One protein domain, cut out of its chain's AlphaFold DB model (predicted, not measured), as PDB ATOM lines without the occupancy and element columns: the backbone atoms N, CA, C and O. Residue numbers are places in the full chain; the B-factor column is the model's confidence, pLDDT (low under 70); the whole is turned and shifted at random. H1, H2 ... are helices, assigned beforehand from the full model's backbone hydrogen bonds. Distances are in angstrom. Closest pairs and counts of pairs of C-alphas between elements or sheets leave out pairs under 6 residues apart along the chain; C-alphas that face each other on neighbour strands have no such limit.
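Overview. This is residues 78 to 173 of the 208 residues of an uncharacterized protein of Mycobacterium sp. KBS0706 (UniProt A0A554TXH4). One long helix, H1, runs through the middle of a small helical body, and the other four helices pack round it: H2 folds back beside its later half, H3 crosses its first half, and H4 and H5 cross its middle part. H5 starts in the body, and residues 163 to 173, of which 163 to 172 belong to H5, stick out as an arm. The printed part has 96 residues with five named helices, H1 to H5 in chain order, and no named strand; the class is all helix, with mostly crossed packing. It is compact, with a radius of gyration of the C-alphas of 13.7 A, and spans 39 by 31 by 23 A.

Arrangement. H1, residues 78 to 102, is the hub and touches the four other helices. With residues 86 to 94 alone it touches H5, residues 151 to 172, opposite ways at a steep tilt of 66 degrees; the closest C-alphas, of Ala 90 and Trp 154, are 4.6 A apart. With residues 83 to 94 alone it touches H4, residues 134 to 145, the same way at a steep tilt of 41 degrees; the closest C-alphas are those of Val 87 and Ala 134, at 6.1 A. H5, with residues 151 to 155 alone, touches H4 at a steep tilt of 65 degrees, opposite ways; the C-alphas of Ala 139 and Ala 151, the closest, are 5.0 A apart. H2, residues 106 to 120, forms a helical hairpin with H1, at a shallow tilt of 34 degrees, only just short of steep; their closest C-alphas, of Ser 99 and Ala 109, are 6.1 A apart. H3, residues 123 to 131, touches H1 at 71 degrees, only just about perpendicular; the C-alphas of Arg 84 and Ile 129, the closest, are 6.6 A apart. H2 is apart from H4 and H5, and H3 is apart from H5. In H1, H2, H3 and H4 every O i to N i+4 pair is within hydrogen-bond range; in H5 17 of 18 are.

Along the chain. H1 begins at C-alpha 78, (-29.902, 24.965, -48.990), and is 36.0 A long. H5 is 31.7 A long and ends at C-alpha 172, (-35.030, 18.933, -27.634). H2 is 20.9 A long, H4 16.3 A and H3 12.3 A.

Size, cuts and confidence. The C-alphas of Gly 146 and Gly 173, the two farthest apart, are 40.2 A apart. The printed part has no cut, and its four links are tight. Its mean pLDDT is 91.7; residues 172 to 173 are under 70.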
ATOM      1  N   ALA A  78     -29.396  25.840 -50.044       82.75
ATOM      2  CA  ALA A  78     -29.902  24.965 -48.990       82.75
ATOM      3  C   ALA A  78     -30.560  23.717 -49.596       82.75
ATOM      4  O   ALA A  78     -30.234  22.604 -49.196       82.75
ATOM      5  N   ASP A  79     -31.373  23.896 -50.642       84.06
ATOM      6  CA  ASP A  79     -32.009  22.791 -51.365       84.06
ATOM      7  C   ASP A  79     -30.956  21.846 -51.976       84.06
ATOM      8  O   ASP A  79     -31.114  20.628 -51.912       84.06
ATOM      9  N   ARG A  80     -29.851  22.394 -52.521       84.25
ATOM     10  CA  ARG A  80     -28.681  21.605 -52.967       84.25
ATOM     11  C   ARG A  80     -28.134  20.731 -51.862       84.25
ATOM     12  O   ARG A  80     -27.910  19.543 -52.060       84.25
ATOM     13  N   LYS A  81     -27.861  21.356 -50.716       88.38
ATOM     14  CA  LYS A  81     -27.243  20.686 -49.581       88.38
ATOM     15  C   LYS A  81     -28.143  19.555 -49.088       88.38
ATOM     16  O   LYS A  81     -27.660  18.435 -48.978       88.38
ATOM     17  N   GLY A  82     -29.439  19.817 -48.910       90.12
ATOM     18  CA  GLY A  82     -30.413  18.795 -48.515       90.12
ATOM     19  C   GLY A  82     -30.570  17.686 -49.561       90.12
ATOM     20  O   GLY A  82     -30.683  16.514 -49.222       90.12
ATOM     21  N   HIS A  83     -30.522  18.015 -50.856       91.19
ATOM     22  CA  HIS A  83     -30.504  17.014 -51.932       91.19
ATOM     23  C   HIS A  83     -29.277  16.097 -51.853       91.19
ATOM     24  O   HIS A  83     -29.423  14.877 -51.878       91.19
ATOM     25  N   ARG A  84     -28.077  16.666 -51.699       92.31
ATOM     26  CA  ARG A  84     -26.836  15.895 -51.540       92.31
ATOM     27  C   ARG A  84     -26.851  15.037 -50.277       92.31
ATOM     28  O   ARG A  84     -26.470  13.875 -50.349       92.31
ATOM     29  N   GLN A  85     -27.323  15.582 -49.154       93.62
ATOM     30  CA  GLN A  85     -27.435  14.859 -47.884       93.62
ATOM     31  C   GLN A  85     -28.366  13.650 -47.999       93.62
ATOM     32  O   GLN A  85     -27.978  12.559 -47.596       93.62
ATOM     33  N   ARG A  86     -29.538  13.804 -48.629       94.44
ATOM     34  CA  ARG A  86     -30.455  12.680 -48.875       94.44
ATOM     35  C   ARG A  86     -29.833  11.597 -49.747       94.44
ATOM     36  O   ARG A  86     -29.974  10.418 -49.442       94.44
ATOM     37  N   VAL A  87     -29.120  11.978 -50.812       95.75
ATOM     38  CA  VAL A  87     -28.403  11.002 -51.646       95.75
ATOM     39  C   VAL A  87     -27.309  10.304 -50.839       95.75
ATOM     40  O   VAL A  87     -27.232   9.083 -50.885       95.75
ATOM     41  N   ALA A  88     -26.501  11.032 -50.066       96.38
ATOM     42  CA  ALA A  88     -25.446  10.442 -49.244       96.38
ATOM     43  C   ALA A  88     -25.997   9.467 -48.191       96.38
ATOM     44  O   ALA A  88     -25.497   8.351 -48.080       96.38
ATOM     45  N   ALA A  89     -27.066   9.842 -47.483       96.00
ATOM     46  CA  ALA A  89     -27.737   8.969 -46.524       96.00
ATOM     47  C   ALA A  89     -28.300   7.707 -47.199       96.00
ATOM     48  O   ALA A  89     -28.087   6.604 -46.708       96.00
ATOM     49  N   ALA A  90     -28.931   7.840 -48.370       97.12
ATOM     50  CA  ALA A  90     -29.412   6.694 -49.141       97.12
ATOM     51  C   ALA A  90     -28.270   5.751 -49.564       97.12
ATOM     52  O   ALA A  90     -28.419   4.529 -49.533       97.12
ATOM     53  N   MET A  91     -27.111   6.303 -49.933       97.88
ATOM     54  CA  MET A  91     -25.929   5.503 -50.263       97.88
ATOM     55  C   MET A  91     -25.370   4.757 -49.047       97.88
ATOM     56  O   MET A  91     -24.955   3.610 -49.201       97.88
ATOM     57  N   GLN A  92     -25.399   5.366 -47.855       96.31
ATOM     58  CA  GLN A  92     -25.014   4.691 -46.611       96.31
ATOM     59  C   GLN A  92     -25.979   3.551 -46.264       96.31
ATOM     60  O   GLN A  92     -25.526   2.443 -46.008       96.31
ATOM     61  N   GLN A  93     -27.297   3.744 -46.404       95.50
ATOM     62  CA  GLN A  93     -28.268   2.653 -46.203       95.50
ATOM     63  C   GLN A  93     -28.035   1.474 -47.163       95.50
ATOM     64  O   GLN A  93     -28.106   0.305 -46.775       95.50
ATOM     65  N   ALA A  94     -27.695   1.765 -48.423       96.62
ATOM     66  CA  ALA A  94     -27.346   0.733 -49.394       96.62
ATOM     67  C   ALA A  94     -26.073  -0.037 -48.996       96.62
ATOM     68  O   ALA A  94     -26.019  -1.260 -49.164       96.62
ATOM     69  N   LEU A  95     -25.067   0.667 -48.467       96.50
ATOM     70  CA  LEU A  95     -23.830   0.074 -47.963       96.50
ATOM     71  C   LEU A  95     -24.092  -0.793 -46.725       96.50
ATOM     72  O   LEU A  95     -23.645  -1.936 -46.685       96.50
ATOM     73  N   ASP A  96     -24.884  -0.308 -45.771       94.38
ATOM     74  CA  ASP A  96     -25.264  -1.043 -44.563       94.38
ATOM     75  C   ASP A  96     -26.021  -2.330 -44.895       94.38
ATOM     76  O   ASP A  96     -25.798  -3.385 -44.294       94.38
ATOM     77  N   ALA A  97     -26.916  -2.271 -45.881       94.81
ATOM     78  CA  ALA A  97     -27.629  -3.444 -46.360       94.81
ATOM     79  C   ALA A  97     -26.684  -4.480 -46.984       94.81
ATOM     80  O   ALA A  97     -26.863  -5.681 -46.765       94.81
ATOM     81  N   GLN A  98     -25.670  -4.036 -47.732       94.94
ATOM     82  CA  GLN A  98     -24.654  -4.928 -48.288       94.94
ATOM     83  C   GLN A  98     -23.752  -5.514 -47.204       94.94
ATOM     84  O   GLN A  98     -23.541  -6.725 -47.196       94.94
ATOM     85  N   SER A  99     -23.293  -4.689 -46.264       95.31
ATOM     86  CA  SER A  99     -22.497  -5.110 -45.109       95.31
ATOM     87  C   SER A  99     -23.190  -6.242 -44.347       95.31
ATOM     88  O   SER A  99     -22.605  -7.305 -44.125       95.31
ATOM     89  N   LYS A 100     -24.489  -6.087 -44.061       93.81
ATOM     90  CA  LYS A 100     -25.316  -7.122 -43.418       93.81
ATOM     91  C   LYS A 100     -25.456  -8.387 -44.269       93.81
ATOM     92  O   LYS A 100     -25.466  -9.487 -43.721       93.81
ATOM     93  N   ALA A 101     -25.598  -8.246 -45.587       93.81
ATOM     94  CA  ALA A 101     -25.757  -9.380 -46.496       93.81
ATOM     95  C   ALA A 101     -24.461 -10.188 -46.670       93.81
ATOM     96  O   ALA A 101     -24.514 -11.413 -46.786       93.81
ATOM     97  N   GLU A 102     -23.313  -9.514 -46.685       93.44
ATOM     98  CA  GLU A 102     -21.994 -10.129 -46.845       93.44
ATOM     99  C   GLU A 102     -21.342 -10.519 -45.510       93.44
ATOM    100  O   GLU A 102     -20.395 -11.305 -45.498       93.44
ATOM    101  N   GLY A 103     -21.874 -10.031 -44.387       94.25
ATOM    102  CA  GLY A 103     -21.381 -10.338 -43.048       94.25
ATOM    103  C   GLY A 103     -20.041  -9.675 -42.740       94.25
ATOM    104  O   GLY A 103     -19.185 -10.310 -42.122       94.25
ATOM    105  N   TRP A 104     -19.845  -8.433 -43.191       95.31
ATOM    106  CA  TRP A 104     -18.644  -7.657 -42.873       95.31
ATOM    107  C   TRP A 104     -18.540  -7.401 -41.365       95.31
ATOM    108  O   TRP A 104     -19.550  -7.324 -40.659       95.31
ATOM    109  N   SER A 105     -17.311  -7.277 -40.861       95.19
ATOM    110  CA  SER A 105     -17.097  -6.804 -39.492       95.19
ATOM    111  C   SER A 105     -17.438  -5.320 -39.374       95.19
ATOM    112  O   SER A 105     -17.417  -4.599 -40.367       95.19
ATOM    113  N   GLU A 106     -17.692  -4.860 -38.150       91.44
ATOM    114  CA  GLU A 106     -17.945  -3.442 -37.853       91.44
ATOM    115  C   GLU A 106     -16.810  -2.551 -38.376       91.44
ATOM    116  O   GLU A 106     -17.064  -1.667 -39.185       91.44
ATOM    117  N   ASP A 107     -15.552  -2.902 -38.079       94.94
ATOM    118  CA  ASP A 107     -14.377  -2.182 -38.593       94.94
ATOM    119  C   ASP A 107     -14.330  -2.122 -40.136       94.94
ATOM    120  O   ASP A 107     -13.933  -1.117 -40.718       94.94
ATOM    121  N   GLU A 108     -14.752  -3.193 -40.825       94.38
ATOM    122  CA  GLU A 108     -14.737  -3.226 -42.295       94.38
ATOM    123  C   GLU A 108     -15.872  -2.374 -42.874       94.38
ATOM    124  O   GLU A 108     -15.692  -1.710 -43.898       94.38
ATOM    125  N   ALA A 109     -17.039  -2.390 -42.229       92.25
ATOM    126  CA  ALA A 109     -18.167  -1.551 -42.603       92.25
ATOM    127  C   ALA A 109     -17.831  -0.064 -42.422       92.25
ATOM    128  O   ALA A 109     -18.079   0.718 -43.340       92.25
ATOM    129  N   ASP A 110     -17.194   0.296 -41.307       93.50
ATOM    130  CA  ASP A 110     -16.757   1.661 -41.019       93.50
ATOM    131  C   ASP A 110     -15.732   2.152 -42.046       93.50
ATOM    132  O   ASP A 110     -15.918   3.214 -42.644       93.50
ATOM    133  N   ASP A 111     -14.690   1.363 -42.327       96.06
ATOM    134  CA  ASP A 111     -13.673   1.704 -43.332       96.06
ATOM    135  C   ASP A 111     -14.301   1.947 -44.718       96.06
ATOM    136  O   ASP A 111     -13.982   2.923 -45.406       96.06
ATOM    137  N   ARG A 112     -15.241   1.083 -45.128       93.56
ATOM    138  CA  ARG A 112     -15.980   1.231 -46.395       93.56
ATOM    139  C   ARG A 112     -16.906   2.448 -46.377       93.56
ATOM    140  O   ARG A 112     -17.068   3.098 -47.412       93.56
ATOM    141  N   GLY A 113     -17.503   2.756 -45.228       94.31
ATOM    142  CA  GLY A 113     -18.360   3.920 -45.017       94.31
ATOM    143  C   GLY A 113     -17.597   5.230 -45.194       94.31
ATOM    144  O   GLY A 113     -18.066   6.115 -45.917       94.31
ATOM    145  N   TRP A 114     -16.393   5.316 -44.619       95.06
ATOM    146  CA  TRP A 114     -15.478   6.443 -44.811       95.06
ATOM    147  C   TRP A 114     -15.042   6.582 -46.268       95.06
ATOM    148  O   TRP A 114     -15.148   7.668 -46.837       95.06
ATOM    149  N   GLU A 115     -14.636   5.482 -46.913       96.38
ATOM    150  CA  GLU A 115     -14.245   5.508 -48.326       96.38
ATOM    151  C   GLU A 115     -15.396   5.973 -49.233       96.38
ATOM    152  O   GLU A 115     -15.189   6.742 -50.179       96.38
ATOM    153  N   LEU A 116     -16.622   5.519 -48.962       96.00
ATOM    154  CA  LEU A 116     -17.804   5.964 -49.690       96.00
ATOM    155  C   LEU A 116     -18.041   7.467 -49.492       96.00
ATOM    156  O   LEU A 116     -18.299   8.159 -50.477       96.00
ATOM    157  N   GLY A 117     -17.912   7.969 -48.261       94.00
ATOM    158  CA  GLY A 117     -17.993   9.398 -47.946       94.00
ATOM    159  C   GLY A 117     -17.011  10.227 -48.776       94.00
ATOM    160  O   GLY A 117     -17.435  11.092 -49.544       94.00
ATOM    161  N   ASP A 118     -15.726   9.872 -48.730       96.12
ATOM    162  CA  ASP A 118     -14.665  10.546 -49.490       96.12
ATOM    163  C   ASP A 118     -14.933  10.541 -51.002       96.12
ATOM    164  O   ASP A 118     -14.659  11.510 -51.717       96.12
ATOM    165  N   ARG A 119     -15.482   9.440 -51.529       94.44
ATOM    166  CA  ARG A 119     -15.829   9.332 -52.952       94.44
ATOM    167  C   ARG A 119     -17.017  10.206 -53.336       94.44
ATOM    168  O   ARG A 119     -17.008  10.764 -54.433       94.44
ATOM    169  N   LEU A 120     -18.026  10.332 -52.477       95.31
ATOM    170  CA  LEU A 120     -19.193  11.179 -52.741       95.31
ATOM    171  C   LEU A 120     -18.841  12.673 -52.748       95.31
ATOM    172  O   LEU A 120     -19.480  13.436 -53.472       95.31
ATOM    173  N   GLU A 121     -17.799  13.070 -52.016       93.06
ATOM    174  CA  GLU A 121     -17.265  14.438 -51.999       93.06
ATOM    175  C   GLU A 121     -16.405  14.786 -53.228       93.06
ATOM    176  O   GLU A 121     -16.023  15.945 -53.429       93.06
ATOM    177  N   GLN A 122     -16.100  13.811 -54.095       93.25
ATOM    178  CA  GLN A 122     -15.350  14.079 -55.322       93.25
ATOM    179  C   GLN A 122     -16.130  15.042 -56.233       93.25
ATOM    180  O   GLN A 122     -17.319  14.820 -56.477       93.25
ATOM    181  N   PRO A 123     -15.487  16.081 -56.805       88.25
ATOM    182  CA  PRO A 123     -16.178  17.118 -57.576       88.25
ATOM    183  C   PRO A 123     -17.044  16.585 -58.724       88.25
ATOM    184  O   PRO A 123     -18.113  17.124 -59.003       88.25
ATOM    185  N   GLU A 124     -16.594  15.527 -59.396       89.00
ATOM    186  CA  GLU A 124     -17.307  14.892 -60.503       89.00
ATOM    187  C   GLU A 124     -18.578  14.172 -60.030       89.00
ATOM    188  O   GLU A 124     -19.590  14.162 -60.737       89.00
ATOM    189  N   ILE A 125     -18.533  13.590 -58.829       93.50
ATOM    190  CA  ILE A 125     -19.660  12.901 -58.203       93.50
ATOM    191  C   ILE A 125     -20.650  13.916 -57.644       93.50
ATOM    192  O   ILE A 125     -21.840  13.820 -57.944       93.50
ATOM    193  N   GLU A 126     -20.171  14.942 -56.939       91.50
ATOM    194  CA  GLU A 126     -21.013  16.041 -56.468       91.50
ATOM    195  C   GLU A 126     -21.762  16.714 -57.625       91.50
ATOM    196  O   GLU A 126     -22.972  16.923 -57.548       91.50
ATOM    197  N   GLU A 127     -21.065  17.022 -58.724       87.00
ATOM    198  CA  GLU A 127     -21.671  17.649 -59.902       87.00
ATOM    199  C   GLU A 127     -22.720  16.735 -60.560       87.00
ATOM    200  O   GLU A 127     -23.736  17.203 -61.086       87.00
ATOM    201  N   MET A 128     -22.493  15.422 -60.541       91.19
ATOM    202  CA  MET A 128     -23.460  14.446 -61.028       91.19
ATOM    203  C   MET A 128     -24.707  14.399 -60.139       91.19
ATOM    204  O   MET A 128     -25.816  14.441 -60.675       91.19
ATOM    205  N   ILE A 129     -24.535  14.319 -58.816       92.50
ATOM    206  CA  ILE A 129     -25.633  14.319 -57.838       92.50
ATOM    207  C   ILE A 129     -26.461  15.587 -58.006       92.50
ATOM    208  O   ILE A 129     -27.684  15.523 -58.087       92.50
ATOM    209  N   ASP A 130     -25.788  16.723 -58.149       87.00
ATOM    210  CA  ASP A 130     -26.414  18.016 -58.349       87.00
ATOM    211  C   ASP A 130     -27.331  18.043 -59.571       87.00
ATOM    212  O   ASP A 130     -28.424  18.593 -59.502       87.00
ATOM    213  N   ARG A 131     -26.921  17.449 -60.693       83.94
ATOM    214  CA  ARG A 131     -27.678  17.507 -61.954       83.94
ATOM    215  C   ARG A 131     -28.821  16.506 -62.052       83.94
ATOM    216  O   ARG A 131     -29.704  16.691 -62.890       83.94
ATOM    217  N   LEU A 132     -28.770  15.421 -61.289       87.00
ATOM    218  CA  LEU A 132     -29.698  14.307 -61.429       87.00
ATOM    219  C   LEU A 132     -30.785  14.349 -60.346       87.00
ATOM    220  O   LEU A 132     -30.513  14.732 -59.208       87.00
ATOM    221  N   PRO A 133     -32.014  13.901 -60.664       88.62
ATOM    222  CA  PRO A 133     -32.983  13.545 -59.635       88.62
ATOM    223  C   PRO A 133     -32.384  12.521 -58.666       88.62
ATOM    224  O   PRO A 133     -31.585  11.678 -59.083       88.62
ATOM    225  N   ALA A 134     -32.783  12.577 -57.393       90.62
ATOM    226  CA  ALA A 134     -32.161  11.786 -56.330       90.62
ATOM    227  C   ALA A 134     -32.196  10.280 -56.637       90.62
ATOM    228  O   ALA A 134     -31.151   9.639 -56.611       90.62
ATOM    229  N   GLU A 135     -33.347   9.743 -57.055       92.12
ATOM    230  CA  GLU A 135     -33.489   8.327 -57.440       92.12
ATOM    231  C   GLU A 135     -32.500   7.922 -58.542       92.12
ATOM    232  O   GLU A 135     -31.874   6.865 -58.488       92.12
ATOM    233  N   VAL A 136     -32.327   8.782 -59.551       92.62
ATOM    234  CA  VAL A 136     -31.448   8.514 -60.697       92.62
ATOM    235  C   VAL A 136     -29.980   8.574 -60.280       92.62
ATOM    236  O   VAL A 136     -29.178   7.761 -60.748       92.62
ATOM    237  N   ALA A 137     -29.622   9.523 -59.410       94.81
ATOM    238  CA  ALA A 137     -28.285   9.618 -58.838       94.81
ATOM    239  C   ALA A 137     -27.958   8.364 -58.016       94.81
ATOM    240  O   ALA A 137     -26.940   7.727 -58.282       94.81
ATOM    241  N   ILE A 138     -28.853   7.965 -57.106       96.75
ATOM    242  CA  ILE A 138     -28.698   6.784 -56.243       96.75
ATOM    243  C   ILE A 138     -28.562   5.517 -57.092       96.75
ATOM    244  O   ILE A 138     -27.551   4.832 -56.991       96.75
ATOM    245  N   ALA A 139     -29.485   5.250 -58.022       96.44
ATOM    246  CA  ALA A 139     -29.418   4.063 -58.888       96.44
ATOM    247  C   ALA A 139     -28.112   3.997 -59.700       96.44
ATOM    248  O   ALA A 139     -27.585   2.931 -60.027       96.44
ATOM    249  N   ARG A 140     -27.570   5.152 -60.097       96.75
ATOM    250  CA  ARG A 140     -26.288   5.214 -60.802       96.75
ATOM    251  C   ARG A 140     -25.108   4.947 -59.867       96.75
ATOM    252  O   ARG A 140     -24.202   4.217 -60.263       96.75
ATOM    253  N   LEU A 141     -25.123   5.520 -58.668       97.31
ATOM    254  CA  LEU A 141     -24.095   5.332 -57.648       97.31
ATOM    255  C   LEU A 141     -24.068   3.884 -57.138       97.31
ATOM    256  O   LEU A 141     -22.991   3.297 -57.090       97.31
ATOM    257  N   CYS A 142     -25.226   3.268 -56.876       97.00
ATOM    258  CA  CYS A 142     -25.324   1.860 -56.483       97.00
ATOM    259  C   CYS A 142     -24.654   0.953 -57.518       97.00
ATOM    260  O   CYS A 142     -23.757   0.184 -57.186       97.00
ATOM    261  N   ARG A 143     -24.982   1.124 -58.805       96.81
ATOM    262  CA  ARG A 143     -24.337   0.362 -59.888       96.81
ATOM    263  C   ARG A 143     -22.838   0.625 -60.007       96.81
ATOM    264  O   ARG A 143     -22.089  -0.289 -60.335       96.81
ATOM    265  N   MET A 144     -22.398   1.859 -59.778       96.12
ATOM    266  CA  MET A 144     -20.987   2.241 -59.872       96.12
ATOM    267  C   MET A 144     -20.136   1.634 -58.754       96.12
ATOM    268  O   MET A 144     -18.993   1.262 -59.007       96.12
ATOM    269  N   TYR A 145     -20.690   1.520 -57.548       94.44
ATOM    270  CA  TYR A 145     -19.987   0.978 -56.384       94.44
ATOM    271  C   TYR A 145     -20.340  -0.480 -56.070       94.44
ATOM    272  O   TYR A 145     -19.813  -1.033 -55.113       94.44
ATOM    273  N   GLY A 146     -21.179  -1.120 -56.890       93.88
ATOM    274  CA  GLY A 146     -21.578  -2.516 -56.700       93.88
ATOM    275  C   GLY A 146     -22.531  -2.738 -55.523       93.88
ATOM    276  O   GLY A 146     -22.602  -3.853 -55.018       93.88
ATOM    277  N   LEU A 147     -23.255  -1.697 -55.106       94.38
ATOM    278  CA  LEU A 147     -24.231  -1.750 -54.020       94.38
ATOM    279  C   LEU A 147     -25.610  -2.207 -54.535       94.38
ATOM    280  O   LEU A 147     -25.888  -2.091 -55.736       94.38
ATOM    281  N   PRO A 148     -26.513  -2.671 -53.650       93.12
ATOM    282  CA  PRO A 148     -27.854  -3.095 -54.040       93.12
ATOM    283  C   PRO A 148     -28.646  -1.972 -54.728       93.12
ATOM    284  O   PRO A 148     -28.797  -0.875 -54.187       93.12
ATOM    285  N   ASP A 149     -29.178  -2.263 -55.918       91.50
ATOM    286  CA  ASP A 149     -29.908  -1.308 -56.762       91.50
ATOM    287  C   ASP A 149     -31.399  -1.262 -56.384       91.50
ATOM    288  O   ASP A 149     -32.243  -1.886 -57.025       91.50
ATOM    289  N   ASP A 150     -31.707  -0.550 -55.296       93.56
ATOM    290  CA  ASP A 150     -33.074  -0.274 -54.828       93.56
ATOM    291  C   ASP A 150     -33.228   1.213 -54.473       93.56
ATOM    292  O   ASP A 150     -33.508   1.610 -53.341       93.56
ATOM    293  N   ALA A 151     -32.964   2.065 -55.465       92.31
ATOM    294  CA  ALA A 151     -32.844   3.506 -55.270       92.31
ATOM    295  C   ALA A 151     -34.080   4.165 -54.642       92.31
ATOM    296  O   ALA A 151     -33.945   5.151 -53.919       92.31
ATOM    297  N   GLN A 152     -35.273   3.632 -54.914       91.94
ATOM    298  CA  GLN A 152     -36.511   4.168 -54.360       91.94
ATOM    299  C   GLN A 152     -36.636   3.855 -52.869       91.94
ATOM    300  O   GLN A 152     -36.960   4.758 -52.099       91.94
ATOM    301  N   ARG A 153     -36.330   2.617 -52.453       95.62
ATOM    302  CA  ARG A 153     -36.295   2.254 -51.032       95.62
ATOM    303  C   ARG A 153     -35.265   3.091 -50.281       95.62
ATOM    304  O   ARG A 153     -35.598   3.695 -49.271       95.62
ATOM    305  N   TRP A 154     -34.047   3.188 -50.813       96.00
ATOM    306  CA  TRP A 154     -32.961   3.935 -50.171       96.00
ATOM    307  C   TRP A 154     -33.266   5.419 -50.014       96.00
ATOM    308  O   TRP A 154     -32.979   6.000 -48.969       96.00
ATOM    309  N   LEU A 155     -33.887   6.035 -51.022       93.81
ATOM    310  CA  LEU A 155     -34.322   7.421 -50.907       93.81
ATOM    311  C   LEU A 155     -35.422   7.590 -49.854       93.81
ATOM    312  O   LEU A 155     -35.403   8.571 -49.115       93.81
ATOM    313  N   GLN A 156     -36.375   6.659 -49.792       94.38
ATOM    314  CA  GLN A 156     -37.453   6.712 -48.811       94.38
ATOM    315  C   GLN A 156     -36.911   6.609 -47.381       94.38
ATOM    316  O   GLN A 156     -37.229   7.464 -46.562       94.38
ATOM    317  N   GLU A 157     -36.049   5.631 -47.104       92.62
ATOM    318  CA  GLU A 157     -35.422   5.457 -45.787       92.62
ATOM    319  C   GLU A 157     -34.597   6.691 -45.386       92.62
ATOM    320  O   GLU A 157     -34.696   7.167 -44.259       92.62
ATOM    321  N   ALA A 158     -33.852   7.283 -46.327       92.62
ATOM    322  CA  ALA A 158     -33.112   8.521 -46.080       92.62
ATOM    323  C   ALA A 158     -34.027   9.704 -45.718       92.62
ATOM    324  O   ALA A 158     -33.691  10.503 -44.846       92.62
ATOM    325  N   MET A 159     -35.183   9.827 -46.375       92.19
ATOM    326  CA  MET A 159     -36.166  10.871 -46.070       92.19
ATOM    327  C   MET A 159     -36.886  10.629 -44.740       92.19
ATOM    328  O   MET A 159     -37.209  11.586 -44.040       92.19
ATOM    329  N   GLU A 160     -37.155   9.371 -44.395       92.81
ATOM    330  CA  GLU A 160     -37.740   8.995 -43.106       92.81
ATOM    331  C   GLU A 160     -36.777   9.319 -41.959       92.81
ATOM    332  O   GLU A 160     -37.193   9.971 -41.003       92.81
ATOM    333  N   PHE A 161     -35.495   8.978 -42.115       88.31
ATOM    334  CA  PHE A 161     -34.435   9.326 -41.169       88.31
ATOM    335  C   PHE A 161     -34.282  10.844 -41.001       88.31
ATOM    336  O   PHE A 161     -34.258  11.352 -39.885       88.31
ATOM    337  N   GLU A 162     -34.249  11.605 -42.102       88.88
ATOM    338  CA  GLU A 162     -34.202  13.074 -42.045       88.88
ATOM    339  C   GLU A 162     -35.420  13.656 -41.306       88.88
ATOM    340  O   GLU A 162     -35.286  14.578 -40.500       88.88
ATOM    341  N   ALA A 163     -36.613  13.104 -41.546       89.62
ATOM    342  CA  ALA A 163     -37.831  13.530 -40.868       89.62
ATOM    343  C   ALA A 163     -37.857  13.148 -39.379       89.62
ATOM    344  O   ALA A 163     -38.503  13.841 -38.599       89.62
ATOM    345  N   GLU A 164     -37.219  12.046 -38.985       89.50
ATOM    346  CA  GLU A 164     -37.050  11.640 -37.586       89.50
ATOM    347  C   GLU A 164     -36.117  12.599 -36.846       89.50
ATOM    348  O   GLU A 164     -36.562  13.233 -35.893       89.50
ATOM    349  N   MET A 165     -34.914  12.839 -37.377       86.06
ATOM    350  CA  MET A 165     -33.961  13.806 -36.814       86.06
ATOM    351  C   MET A 165     -34.579  15.203 -36.657       86.06
ATOM    352  O   MET A 165     -34.415  15.860 -35.634       86.06
ATOM    353  N   ALA A 166     -35.360  15.652 -37.644       86.94
ATOM    354  CA  ALA A 166     -36.037  16.947 -37.577       86.94
ATOM    355  C   ALA A 166     -37.130  17.020 -36.490       86.94
ATOM    356  O   ALA A 166     -37.462  18.119 -36.038       86.94
ATOM    357  N   ARG A 167     -37.729  15.886 -36.094       86.56
ATOM    358  CA  ARG A 167     -38.666  15.835 -34.959       86.56
ATOM    359  C   ARG A 167     -37.918  15.868 -33.635       86.56
ATOM    360  O   ARG A 167     -38.332  16.628 -32.768       86.56
ATOM    361  N   GLU A 168     -36.835  15.107 -33.512       83.50
ATOM    362  CA  GLU A 168     -35.991  15.085 -32.311       83.50
ATOM    363  C   GLU A 168     -35.433  16.482 -32.005       83.50
ATOM    364  O   GLU A 168     -35.655  17.004 -30.915       83.50
ATOM    365  N   ASP A 169     -34.863  17.164 -33.003       82.31
ATOM    366  CA  ASP A 169     -34.376  18.545 -32.863       82.31
ATOM    367  C   ASP A 169     -35.481  19.517 -32.390       82.31
ATOM    368  O   ASP A 169     -35.228  20.476 -31.653       82.31
ATOM    369  N   ALA A 170     -36.731  19.290 -32.812       79.75
ATOM    370  CA  ALA A 170     -37.876  20.112 -32.422       79.75
ATOM    371  C   ALA A 170     -38.408  19.795 -31.011       79.75
ATOM    372  O   ALA A 170     -39.070  20.645 -30.406       79.75
ATOM    373  N   GLU A 171     -38.158  18.588 -30.502       78.44
ATOM    374  CA  GLU A 171     -38.502  18.161 -29.144       78.44
ATOM    375  C   GLU A 171     -37.438  18.619 -28.136       78.44
ATOM    376  O   GLU A 171     -37.791  19.223 -27.122       78.44
ATOM    377  N   ASP A 172     -36.153  18.471 -28.463       67.44
ATOM    378  CA  ASP A 172     -35.030  18.933 -27.634       67.44
ATOM    379  C   ASP A 172     -34.956  20.468 -27.544       67.44
ATOM    380  O   ASP A 172     -34.573  21.036 -26.517       67.44
ATOM    381  N   GLY A 173     -35.420  21.170 -28.584       57.91
ATOM    382  CA  GLY A 173     -35.565  22.628 -28.593       57.91
ATOM    383  C   GLY A 173     -36.618  23.189 -27.623       57.91
ATOM    384  O   GLY A 173     -36.735  24.407 -27.515       57.91
TER     385      GLY A 173